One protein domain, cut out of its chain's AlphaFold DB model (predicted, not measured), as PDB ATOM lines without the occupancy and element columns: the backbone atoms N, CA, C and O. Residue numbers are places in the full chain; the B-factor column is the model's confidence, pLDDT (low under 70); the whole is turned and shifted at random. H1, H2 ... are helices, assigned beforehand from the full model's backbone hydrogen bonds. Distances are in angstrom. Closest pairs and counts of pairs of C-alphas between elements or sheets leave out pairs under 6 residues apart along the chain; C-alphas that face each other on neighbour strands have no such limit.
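AT A GLANCE: This is residues 67 to 143 of the 207 residues of the protein "Hypothetical protein" of Phaeocystis antarctica (UniProt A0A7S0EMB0). The longest helix, H5, is one side of an open four-sided frame of helices whose other sides are H2, H3 and H4; the ring closes where residues 83 to 85 of H2 meet H5, and the middle is hollow. H1 folds back side by side with H2 as a helical hairpin, and residues 136 to 141, of which 136 to 139 belong to H5, stick out. The printed part has 77 residues with five named helices, in the order H1 H2 H3 H4 H5, and no named strand; the class is all helix. It is only just compact, close to loose, with a radius of gyration of the C-alphas of 13.4 A, and spans 33 by 28 by 27 A.

HOW THE PARTS SIT: H5, residues 124 to 139, touches H2, residues 83 to 96, at a steep tilt of 60 degrees, the same way. Their closest C-alphas, those of Ala 130 and Ala 84, are 5.2 A apart; H2 takes part with residues 83 to 85 alone, H5 with 126 to 133 alone. H2 is the hub, touching three helices. With H1, residues 67 to 77, it forms the hairpin: a shallow tilt of 11 degrees, opposite ways, with the closest C-alphas, Asn 72 and Leu 86, 6.1 A apart. H2 and H3, residues 98 to 108, only just touch, with 3 pairs of C-alphas within 8 A, and only at the corner by their link; the closest C-alphas are those of Ala 94 and Val 100, 5.3 A apart. H4, residues 111 to 122, is close to but not clearly touching H3, about perpendicular at 87 degrees, with C-alphas 108 and 114 closest at 6.1 A. H4 and H5 are also close but not clearly touching, about perpendicular at 74 degrees, with C-alphas 121 and 127 closest at 6.5 A. H2 and H4 are apart, as are H3 and H5. In H1, H3, H4 and H5 every O i to N i+4 pair is within hydrogen-bond range; in H2, 9 of 10 are.

IN THESE COORDINATES: H5 is 22.3 A from first to last C-alpha, ending with C-alpha 139 at (22.926, 36.145, -4.200). H2 is 20.6 A long and begins with C-alpha 83 at (27.175, 49.962, 8.689). H4 measures 16.3 A, H1 15.4 A and H3 14.9 A; C-alpha 67, where H1 begins, is at (32.988, 40.496, 22.828).

THE WHOLE: The two C-alphas farthest apart, those of Glu 112 and Gly 141, are 35.4 A apart. The printed part has no cut, and the four links between the helices are tight. Residues 109 to 116, of which 111 to 116 belong to H4, stand free. The mean pLDDT of the printed part is 78.9; the model's confidence is under 70 at residues 137 to 143.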
ATOM      1  N   GLU A  67      31.786  40.761  23.633       83.19
ATOM      2  CA  GLU A  67      32.988  40.496  22.828       83.19
ATOM      3  C   GLU A  67      32.688  40.507  21.318       83.19
ATOM      4  O   GLU A  67      33.430  41.112  20.548       83.19
ATOM      5  N   TRP A  68      31.534  39.969  20.902       83.12
ATOM      6  CA  TRP A  68      31.091  39.994  19.505       83.12
ATOM      7  C   TRP A  68      30.695  41.393  18.992       83.12
ATOM      8  O   TRP A  68      30.841  41.660  17.801       83.12
ATOM      9  N   GLU A  69      30.228  42.304  19.854       83.38
ATOM     10  CA  GLU A  69      29.940  43.702  19.481       83.38
ATOM     11  C   GLU A  69      31.240  44.464  19.220       83.38
ATOM     12  O   GLU A  69      31.336  45.219  18.251       83.38
ATOM     13  N   LEU A  70      32.251  44.235  20.065       83.69
ATOM     14  CA  LEU A  70      33.584  44.822  19.933       83.69
ATOM     15  C   LEU A  70      34.307  44.301  18.690       83.69
ATOM     16  O   LEU A  70      34.897  45.084  17.948       83.69
ATOM     17  N   GLU A  71      34.227  42.995  18.439       83.56
ATOM     18  CA  GLU A  71      34.822  42.367  17.262       83.56
ATOM     19  C   GLU A  71      34.180  42.882  15.968       83.56
ATOM     20  O   GLU A  71      34.882  43.312  15.051       83.56
ATOM     21  N   ASN A  72      32.847  42.935  15.900       83.12
ATOM     22  CA  ASN A  72      32.167  43.476  14.725       83.12
ATOM     23  C   ASN A  72      32.445  44.978  14.545       83.12
ATOM     24  O   ASN A  72      32.629  45.430  13.415       83.12
ATOM     25  N   ALA A  73      32.545  45.753  15.630       82.56
ATOM     26  CA  ALA A  73      32.934  47.160  15.560       82.56
ATOM     27  C   ALA A  73      34.375  47.344  15.053       82.56
ATOM     28  O   ALA A  73      34.640  48.272  14.289       82.56
ATOM     29  N   ALA A  74      35.305  46.462  15.428       85.12
ATOM     30  CA  ALA A  74      36.663  46.470  14.889       85.12
ATOM     31  C   ALA A  74      36.667  46.180  13.379       85.12
ATOM     32  O   ALA A  74      37.310  46.909  12.628       85.12
ATOM     33  N   ARG A  75      35.874  45.200  12.932       81.44
ATOM     34  CA  ARG A  75      35.701  44.858  11.508       81.44
ATOM     35  C   ARG A  75      35.028  45.973  10.701       81.44
ATOM     36  O   ARG A  75      35.323  46.177   9.529       81.44
ATOM     37  N   HIS A  76      34.133  46.738  11.319       84.00
ATOM     38  CA  HIS A  76      33.568  47.938  10.695       84.00
ATOM     39  C   HIS A  76      34.617  49.044  10.546       84.00
ATOM     40  O   HIS A  76      34.729  49.649   9.482       84.00
ATOM     41  N   LYS A  77      35.461  49.253  11.566       82.00
ATOM     42  CA  LYS A  77      36.565  50.229  11.510       82.00
ATOM     43  C   LYS A  77      37.614  49.899  10.449       82.00
ATOM     44  O   LYS A  77      38.193  50.819   9.878       82.00
ATOM     45  N   THR A  78      37.866  48.619  10.183       83.50
ATOM     46  CA  THR A  78      38.772  48.170   9.110       83.50
ATOM     47  C   THR A  78      38.118  48.207   7.725       83.50
ATOM     48  O   THR A  78      38.809  48.010   6.727       83.50
ATOM     49  N   GLY A  79      36.811  48.486   7.641       81.06
ATOM     50  CA  GLY A  79      36.037  48.487   6.399       81.06
ATOM     51  C   GLY A  79      35.621  47.095   5.917       81.06
ATOM     52  O   GLY A  79      35.078  46.975   4.822       81.06
ATOM     53  N   GLU A  80      35.854  46.046   6.712       78.62
ATOM     54  CA  GLU A  80      35.420  44.675   6.410       78.62
ATOM     55  C   GLU A  80      33.905  44.495   6.537       78.62
ATOM     56  O   GLU A  80      33.339  43.603   5.910       78.62
ATOM     57  N   LEU A  81      33.254  45.319   7.360       75.94
ATOM     58  CA  LEU A  81      31.800  45.416   7.445       75.94
ATOM     59  C   LEU A  81      31.385  46.848   7.137       75.94
ATOM     60  O   LEU A  81      31.954  47.792   7.680       75.94
ATOM     61  N   ASN A  82      30.351  47.024   6.322       81.56
ATOM     62  CA  ASN A  82      29.653  48.303   6.237       81.56
ATOM     63  C   ASN A  82      28.664  48.479   7.409       81.56
ATOM     64  O   ASN A  82      28.452  47.567   8.210       81.56
ATOM     65  N   SER A  83      28.045  49.656   7.539       75.50
ATOM     66  CA  SER A  83      27.175  49.962   8.689       75.50
ATOM     67  C   SER A  83      25.929  49.070   8.764       75.50
ATOM     68  O   SER A  83      25.486  48.723   9.860       75.50
ATOM     69  N   ALA A  84      25.377  48.655   7.621       74.56
ATOM     70  CA  ALA A  84      24.252  47.726   7.576       74.56
ATOM     71  C   ALA A  84      24.685  46.295   7.937       74.56
ATOM     72  O   ALA A  84      23.994  45.609   8.690       74.56
ATOM     73  N   GLU A  85      25.849  45.855   7.454       75.88
ATOM     74  CA  GLU A  85      26.426  44.542   7.771       75.88
ATOM     75  C   GLU A  85      26.816  44.422   9.244       75.88
ATOM     76  O   GLU A  85      26.537  43.396   9.862       75.88
ATOM     77  N   LEU A  86      27.372  45.483   9.834       83.94
ATOM     78  CA  LEU A  86      27.614  45.589  11.273       83.94
ATOM     79  C   LEU A  86      26.311  45.398  12.061       83.94
ATOM     80  O   LEU A  86      26.253  44.578  12.981       83.94
ATOM     81  N   GLY A  87      25.256  46.127  11.681       80.75
ATOM     82  CA  GLY A  87      23.943  46.028  12.317       80.75
ATOM     83  C   GLY A  87      23.359  44.617  12.236       80.75
ATOM     84  O   GLY A  87      22.896  44.084  13.244       80.75
ATOM     85  N   MET A  88      23.432  43.974  11.068       80.56
ATOM     86  CA  MET A  88      22.946  42.603  10.890       80.56
ATOM     87  C   MET A  88      23.782  41.571  11.640       80.56
ATOM     88  O   MET A  88      23.207  40.683  12.264       80.56
ATOM     89  N   ALA A  89      25.112  41.680  11.625       82.25
ATOM     90  CA  ALA A  89      25.992  40.769  12.353       82.25
ATOM     91  C   ALA A  89      25.714  40.828  13.862       82.25
ATOM     92  O   ALA A  89      25.588  39.793  14.517       82.25
ATOM     93  N   ASN A  90      25.525  42.036  14.395       82.81
ATOM     94  CA  ASN A  90      25.147  42.239  15.789       82.81
ATOM     95  C   ASN A  90      23.740  41.705  16.088       82.81
ATOM     96  O   ASN A  90      23.539  41.024  17.092       82.81
ATOM     97  N   MET A  91      22.773  41.926  15.194       80.81
ATOM     98  CA  MET A  91      21.415  41.401  15.351       80.81
ATOM     99  C   MET A  91      21.378  39.867  15.330       80.81
ATOM    100  O   MET A  91      20.670  39.256  16.126       80.81
ATOM    101  N   GLN A  92      22.166  39.224  14.466       82.44
ATOM    102  CA  GLN A  92      22.266  37.765  14.402       82.44
ATOM    103  C   GLN A  92      22.825  37.160  15.692       82.44
ATOM    104  O   GLN A  92      22.378  36.090  16.103       82.44
ATOM    105  N   GLN A  93      23.791  37.823  16.333       82.56
ATOM    106  CA  GLN A  93      24.303  37.388  17.634       82.56
ATOM    107  C   GLN A  93      23.284  37.655  18.745       82.56
ATOM    108  O   GLN A  93      23.022  36.768  19.554       82.56
ATOM    109  N   ALA A  94      22.624  38.816  18.723       80.44
ATOM    110  CA  ALA A  94      21.555  39.149  19.661       80.44
ATOM    111  C   ALA A  94      20.386  38.149  19.611       80.44
ATOM    112  O   ALA A  94      19.840  37.795  20.646       80.44
ATOM    113  N   MET A  95      20.028  37.628  18.432       80.19
ATOM    114  CA  MET A  95      18.979  36.606  18.293       80.19
ATOM    115  C   MET A  95      19.340  35.259  18.935       80.19
ATOM    116  O   MET A  95      18.443  34.493  19.285       80.19
ATOM    117  N   LYS A  96      20.634  34.949  19.081       85.19
ATOM    118  CA  LYS A  96      21.104  33.716  19.733       85.19
ATOM    119  C   LYS A  96      21.125  33.830  21.255       85.19
ATOM    120  O   LYS A  96      21.194  32.803  21.925       85.19
ATOM    121  N   ASP A  97      21.052  35.049  21.790       80.94
ATOM    122  CA  ASP A  97      21.042  35.319  23.223       80.94
ATOM    123  C   ASP A  97      19.701  35.956  23.649       80.94
ATOM    124  O   ASP A  97      19.455  37.146  23.420       80.94
ATOM    125  N   PRO A  98      18.814  35.186  24.308       79.62
ATOM    126  CA  PRO A  98      17.497  35.660  24.733       79.62
ATOM    127  C   PRO A  98      17.536  36.902  25.630       79.62
ATOM    128  O   PRO A  98      16.598  37.700  25.606       79.62
ATOM    129  N   SER A  99      18.605  37.080  26.411       82.94
ATOM    130  CA  SER A  99      18.752  38.231  27.306       82.94
ATOM    131  C   SER A  99      18.995  39.503  26.497       82.94
ATOM    132  O   SER A  99      18.349  40.522  26.732       82.94
ATOM    133  N   VAL A 100      19.845  39.415  25.470       82.50
ATOM    134  CA  VAL A 100      20.116  40.518  24.532       82.50
ATOM    135  C   VAL A 100      18.871  40.870  23.740       82.50
ATOM    136  O   VAL A 100      18.560  42.047  23.545       82.50
ATOM    137  N   MET A 101      18.130  39.858  23.297       81.38
ATOM    138  CA  MET A 101      16.884  40.076  22.578       81.38
ATOM    139  C   MET A 101      15.850  40.793  23.458       81.38
ATOM    140  O   MET A 101      15.203  41.726  22.991       81.38
ATOM    141  N   ALA A 102      15.723  40.426  24.739       81.38
ATOM    142  CA  ALA A 102      14.822  41.104  25.673       81.38
ATOM    143  C   ALA A 102      15.216  42.576  25.904       81.38
ATOM    144  O   ALA A 102      14.352  43.456  25.895       81.38
ATOM    145  N   GLU A 103      16.512  42.864  26.046       80.81
ATOM    146  CA  GLU A 103      17.025  44.236  26.144       80.81
ATOM    147  C   GLU A 103      16.765  45.036  24.860       80.81
ATOM    148  O   GLU A 103      16.309  46.179  24.918       80.81
ATOM    149  N   THR A 104      16.966  44.414  23.697       77.94
ATOM    150  CA  THR A 104      16.714  45.029  22.385       77.94
ATOM    151  C   THR A 104      15.228  45.322  22.196       77.94
ATOM    152  O   THR A 104      14.864  46.407  21.752       77.94
ATOM    153  N   MET A 105      14.341  44.405  22.594       80.31
ATOM    154  CA  MET A 105      12.894  44.636  22.567       80.31
ATOM    155  C   MET A 105      12.474  45.754  23.518       80.31
ATOM    156  O   MET A 105      11.573  46.525  23.192       80.31
ATOM    157  N   LYS A 106      13.102  45.864  24.693       83.00
ATOM    158  CA  LYS A 106      12.848  46.969  25.622       83.00
ATOM    159  C   LYS A 106      13.304  48.304  25.030       83.00
ATOM    160  O   LYS A 106      12.562  49.274  25.104       83.00
ATOM    161  N   MET A 107      14.462  48.333  24.372       77.75
ATOM    162  CA  MET A 107      14.937  49.508  23.638       77.75
ATOM    163  C   MET A 107      13.996  49.870  22.483       77.75
ATOM    164  O   MET A 107      13.683  51.035  22.291       77.75
ATOM    165  N   MET A 108      13.482  48.893  21.736       77.69
ATOM    166  CA  MET A 108      12.532  49.153  20.649       77.69
ATOM    167  C   MET A 108      11.167  49.654  21.132       77.69
ATOM    168  O   MET A 108      10.419  50.211  20.333       77.69
ATOM    169  N   GLN A 109      10.823  49.477  22.409       84.06
ATOM    170  CA  GLN A 109       9.621  50.066  23.008       84.06
ATOM    171  C   GLN A 109       9.814  51.541  23.381       84.06
ATOM    172  O   GLN A 109       8.825  52.240  23.597       84.06
ATOM    173  N   ASP A 110      11.057  52.025  23.418       87.06
ATOM    174  CA  ASP A 110      11.355  53.416  23.717       87.06
ATOM    175  C   ASP A 110      11.066  54.325  22.500       87.06
ATOM    176  O   ASP A 110      11.587  54.093  21.402       87.06
ATOM    177  N   PRO A 111      10.230  55.368  22.646       81.88
ATOM    178  CA  PRO A 111       9.822  56.218  21.529       81.88
ATOM    179  C   PRO A 111      10.963  57.065  20.947       81.88
ATOM    180  O   PRO A 111      10.955  57.355  19.746       81.88
ATOM    181  N   GLU A 112      11.958  57.454  21.744       82.31
ATOM    182  CA  GLU A 112      13.123  58.181  21.230       82.31
ATOM    183  C   GLU A 112      14.077  57.240  20.493       82.31
ATOM    184  O   GLU A 112      14.594  57.596  19.428       82.31
ATOM    185  N   ALA A 113      14.236  56.010  20.982       76.25
ATOM    186  CA  ALA A 113      14.961  54.974  20.264       76.25
ATOM    187  C   ALA A 113      14.320  54.672  18.909       76.25
ATOM    188  O   ALA A 113      15.011  54.633  17.890       76.25
ATOM    189  N   GLN A 114      12.991  54.560  18.858       81.12
ATOM    190  CA  GLN A 114      12.267  54.416  17.597       81.12
ATOM    191  C   GLN A 114      12.483  55.603  16.652       81.12
ATOM    192  O   GLN A 114      12.645  55.393  15.448       81.12
ATOM    193  N   ARG A 115      12.482  56.845  17.162       84.69
ATOM    194  CA  ARG A 115      12.706  58.043  16.333       84.69
ATOM    195  C   ARG A 115      14.089  58.009  15.693       84.69
ATOM    196  O   ARG A 115      14.200  58.150  14.481       84.69
ATOM    197  N   LYS A 116      15.117  57.722  16.484       78.88
ATOM    198  CA  LYS A 116      16.493  57.584  16.006       78.88
ATOM    199  C   LYS A 116      16.651  56.455  14.985       78.88
ATOM    200  O   LYS A 116      17.325  56.630  13.974       78.88
ATOM    201  N   ILE A 117      16.045  55.294  15.231       79.81
ATOM    202  CA  ILE A 117      16.083  54.177  14.278       79.81
ATOM    203  C   ILE A 117      15.430  54.598  12.956       79.81
ATOM    204  O   ILE A 117      15.978  54.319  11.894       79.81
ATOM    205  N   LYS A 118      14.302  55.315  13.000       79.12
ATOM    206  CA  LYS A 118      13.649  55.853  11.797       79.12
ATOM    207  C   LYS A 118      14.522  56.866  11.063       79.12
ATOM    208  O   LYS A 118      14.592  56.797   9.843       79.12
ATOM    209  N   GLU A 119      15.195  57.766  11.776       84.00
ATOM    210  CA  GLU A 119      16.145  58.717  11.180       84.00
ATOM    211  C   GLU A 119      17.305  57.988  10.494       84.00
ATOM    212  O   GLU A 119      17.636  58.295   9.355       84.00
ATOM    213  N   MET A 120      17.858  56.957  11.137       78.62
ATOM    214  CA  MET A 120      18.904  56.119  10.552       78.62
ATOM    215  C   MET A 120      18.409  55.346   9.320       78.62
ATOM    216  O   MET A 120      19.101  55.295   8.314       78.62
ATOM    217  N   MET A 121      17.205  54.771   9.358       76.50
ATOM    218  CA  MET A 121      16.621  54.086   8.196       76.50
ATOM    219  C   MET A 121      16.264  55.049   7.056       76.50
ATOM    220  O   MET A 121      16.209  54.641   5.895       76.50
ATOM    221  N   ALA A 122      15.990  56.315   7.369       84.88
ATOM    222  CA  ALA A 122      15.748  57.358   6.381       84.88
ATOM    223  C   ALA A 122      17.046  57.870   5.731       84.88
ATOM    224  O   ALA A 122      16.970  58.527   4.693       84.88
ATOM    225  N   ASP A 123      18.214  57.556   6.300       84.19
ATOM    226  CA  ASP A 123      19.501  57.947   5.738       84.19
ATOM    227  C   ASP A 123      19.760  57.221   4.398       84.19
ATOM    228  O   ASP A 123      19.715  55.988   4.332       84.19
ATOM    229  N   PRO A 124      20.037  57.955   3.304       82.31
ATOM    230  CA  PRO A 124      20.214  57.361   1.980       82.31
ATOM    231  C   PRO A 124      21.469  56.483   1.884       82.31
ATOM    232  O   PRO A 124      21.486  55.524   1.111       82.31
ATOM    233  N   THR A 125      22.506  56.770   2.675       83.31
ATOM    234  CA  THR A 125      23.728  55.957   2.726       83.31
ATOM    235  C   THR A 125      23.423  54.617   3.375       83.31
ATOM    236  O   THR A 125      23.775  53.568   2.833       83.31
ATOM    237  N   PHE A 126      22.691  54.640   4.490       78.88
ATOM    238  CA  PHE A 126      22.212  53.433   5.146       78.88
ATOM    239  C   PHE A 126      21.286  52.623   4.232       78.88
ATOM    240  O   PHE A 126      21.441  51.408   4.130       78.88
ATOM    241  N   GLN A 127      20.365  53.270   3.510       81.69
ATOM    242  CA  GLN A 127      19.496  52.591   2.543       81.69
ATOM    243  C   GLN A 127      20.293  51.910   1.429       81.69
ATOM    244  O   GLN A 127      20.014  50.756   1.108       81.69
ATOM    245  N   ALA A 128      21.296  52.587   0.864       83.88
ATOM    246  CA  ALA A 128      22.155  52.005  -0.160       83.88
ATOM    247  C   ALA A 128      22.925  50.788   0.381       83.88
ATOM    248  O   ALA A 128      22.928  49.731  -0.250       83.88
ATOM    249  N   GLN A 129      23.502  50.900   1.579       79.00
ATOM    250  CA  GLN A 129      24.225  49.805   2.231       79.00
ATOM    251  C   GLN A 129      23.309  48.625   2.569       79.00
ATOM    252  O   GLN A 129      23.656  47.474   2.308       79.00
ATOM    253  N   ALA A 130      22.110  48.889   3.087       75.94
ATOM    254  CA  ALA A 130      21.122  47.860   3.386       75.94
ATOM    255  C   ALA A 130      20.648  47.146   2.113       75.94
ATOM    256  O   ALA A 130      20.538  45.921   2.097       75.94
ATOM    257  N   GLN A 131      20.419  47.884   1.022       79.88
ATOM    258  CA  GLN A 131      20.079  47.301  -0.277       79.88
ATOM    259  C   GLN A 131      21.215  46.435  -0.828       79.88
ATOM    260  O   GLN A 131      20.953  45.338  -1.319       79.88
ATOM    261  N   GLN A 132      22.465  46.891  -0.721       79.81
ATOM    262  CA  GLN A 132      23.634  46.116  -1.137       79.81
ATOM    263  C   GLN A 132      23.773  44.829  -0.328       79.81
ATOM    264  O   GLN A 132      23.963  43.759  -0.902       79.81
ATOM    265  N   ALA A 133      23.605  44.909   0.987       72.31
ATOM    266  CA  ALA A 133      23.710  43.751   1.856       72.31
ATOM    267  C   ALA A 133      22.556  42.750   1.637       72.31
ATOM    268  O   ALA A 133      22.777  41.540   1.587       72.31
ATOM    269  N   MET A 134      21.334  43.240   1.399       74.44
ATOM    270  CA  MET A 134      20.191  42.408   0.996       74.44
ATOM    271  C   MET A 134      20.413  41.752  -0.371       74.44
ATOM    272  O   MET A 134      20.079  40.583  -0.561       74.44
ATOM    273  N   ALA A 135      20.999  42.473  -1.329       75.69
ATOM    274  CA  ALA A 135      21.352  41.922  -2.633       75.69
ATOM    275  C   ALA A 135      22.426  40.830  -2.512       75.69
ATOM    276  O   ALA A 135      22.280  39.775  -3.127       75.69
ATOM    277  N   ALA A 136      23.448  41.040  -1.678       70.06
ATOM    278  CA  ALA A 136      24.476  40.045  -1.388       70.06
ATOM    279  C   ALA A 136      23.886  38.791  -0.720       70.06
ATOM    280  O   ALA A 136      24.198  37.672  -1.122       70.06
ATOM    281  N   MET A 137      22.960  38.960   0.230       65.81
ATOM    282  CA  MET A 137      22.260  37.845   0.879       65.81
ATOM    283  C   MET A 137      21.349  37.076  -0.093       65.81
ATOM    284  O   MET A 137      21.258  35.850  -0.044       65.81
ATOM    285  N   LYS A 138      20.684  37.783  -1.013       65.50
ATOM    286  CA  LYS A 138      19.889  37.162  -2.078       65.50
ATOM    287  C   LYS A 138      20.765  36.357  -3.038       65.50
ATOM    288  O   LYS A 138      20.349  35.297  -3.491       65.50
ATOM    289  N   GLN A 139      21.964  36.847  -3.348       66.06
ATOM    290  CA  GLN A 139      22.926  36.145  -4.200       66.06
ATOM    291  C   GLN A 139      23.544  34.921  -3.514       66.06
ATOM    292  O   GLN A 139      23.897  33.969  -4.202       66.06
ATOM    293  N   SER A 140      23.637  34.914  -2.181       63.44
ATOM    294  CA  SER A 140      24.116  33.766  -1.403       63.44
ATOM    295  C   SER A 140      23.022  32.752  -1.031       63.44
ATOM    296  O   SER A 140      23.296  31.820  -0.279       63.44
ATOM    297  N   GLY A 141      21.795  32.905  -1.554       57.22
ATOM    298  CA  GLY A 141      20.677  31.966  -1.349       57.22
ATOM    299  C   GLY A 141      19.942  32.105  -0.009       57.22
ATOM    300  O   GLY A 141      18.975  31.397   0.260       57.22
ATOM    301  N   GLY A 142      20.329  33.063   0.842       56.28
ATOM    302  CA  GLY A 142      19.764  33.222   2.190       56.28
ATOM    303  C   GLY A 142      18.289  33.648   2.238       56.28
ATOM    304  O   GLY A 142      17.674  33.589   3.299       56.28
ATOM    305  N   MET A 143      17.709  34.069   1.108       50.88
ATOM    306  CA  MET A 143      16.348  34.620   1.038       50.88
ATOM    307  C   MET A 143      15.422  33.916   0.031       50.88
ATOM    308  O   MET A 143      14.343  34.427  -0.273       50.88
TER     309      MET A 143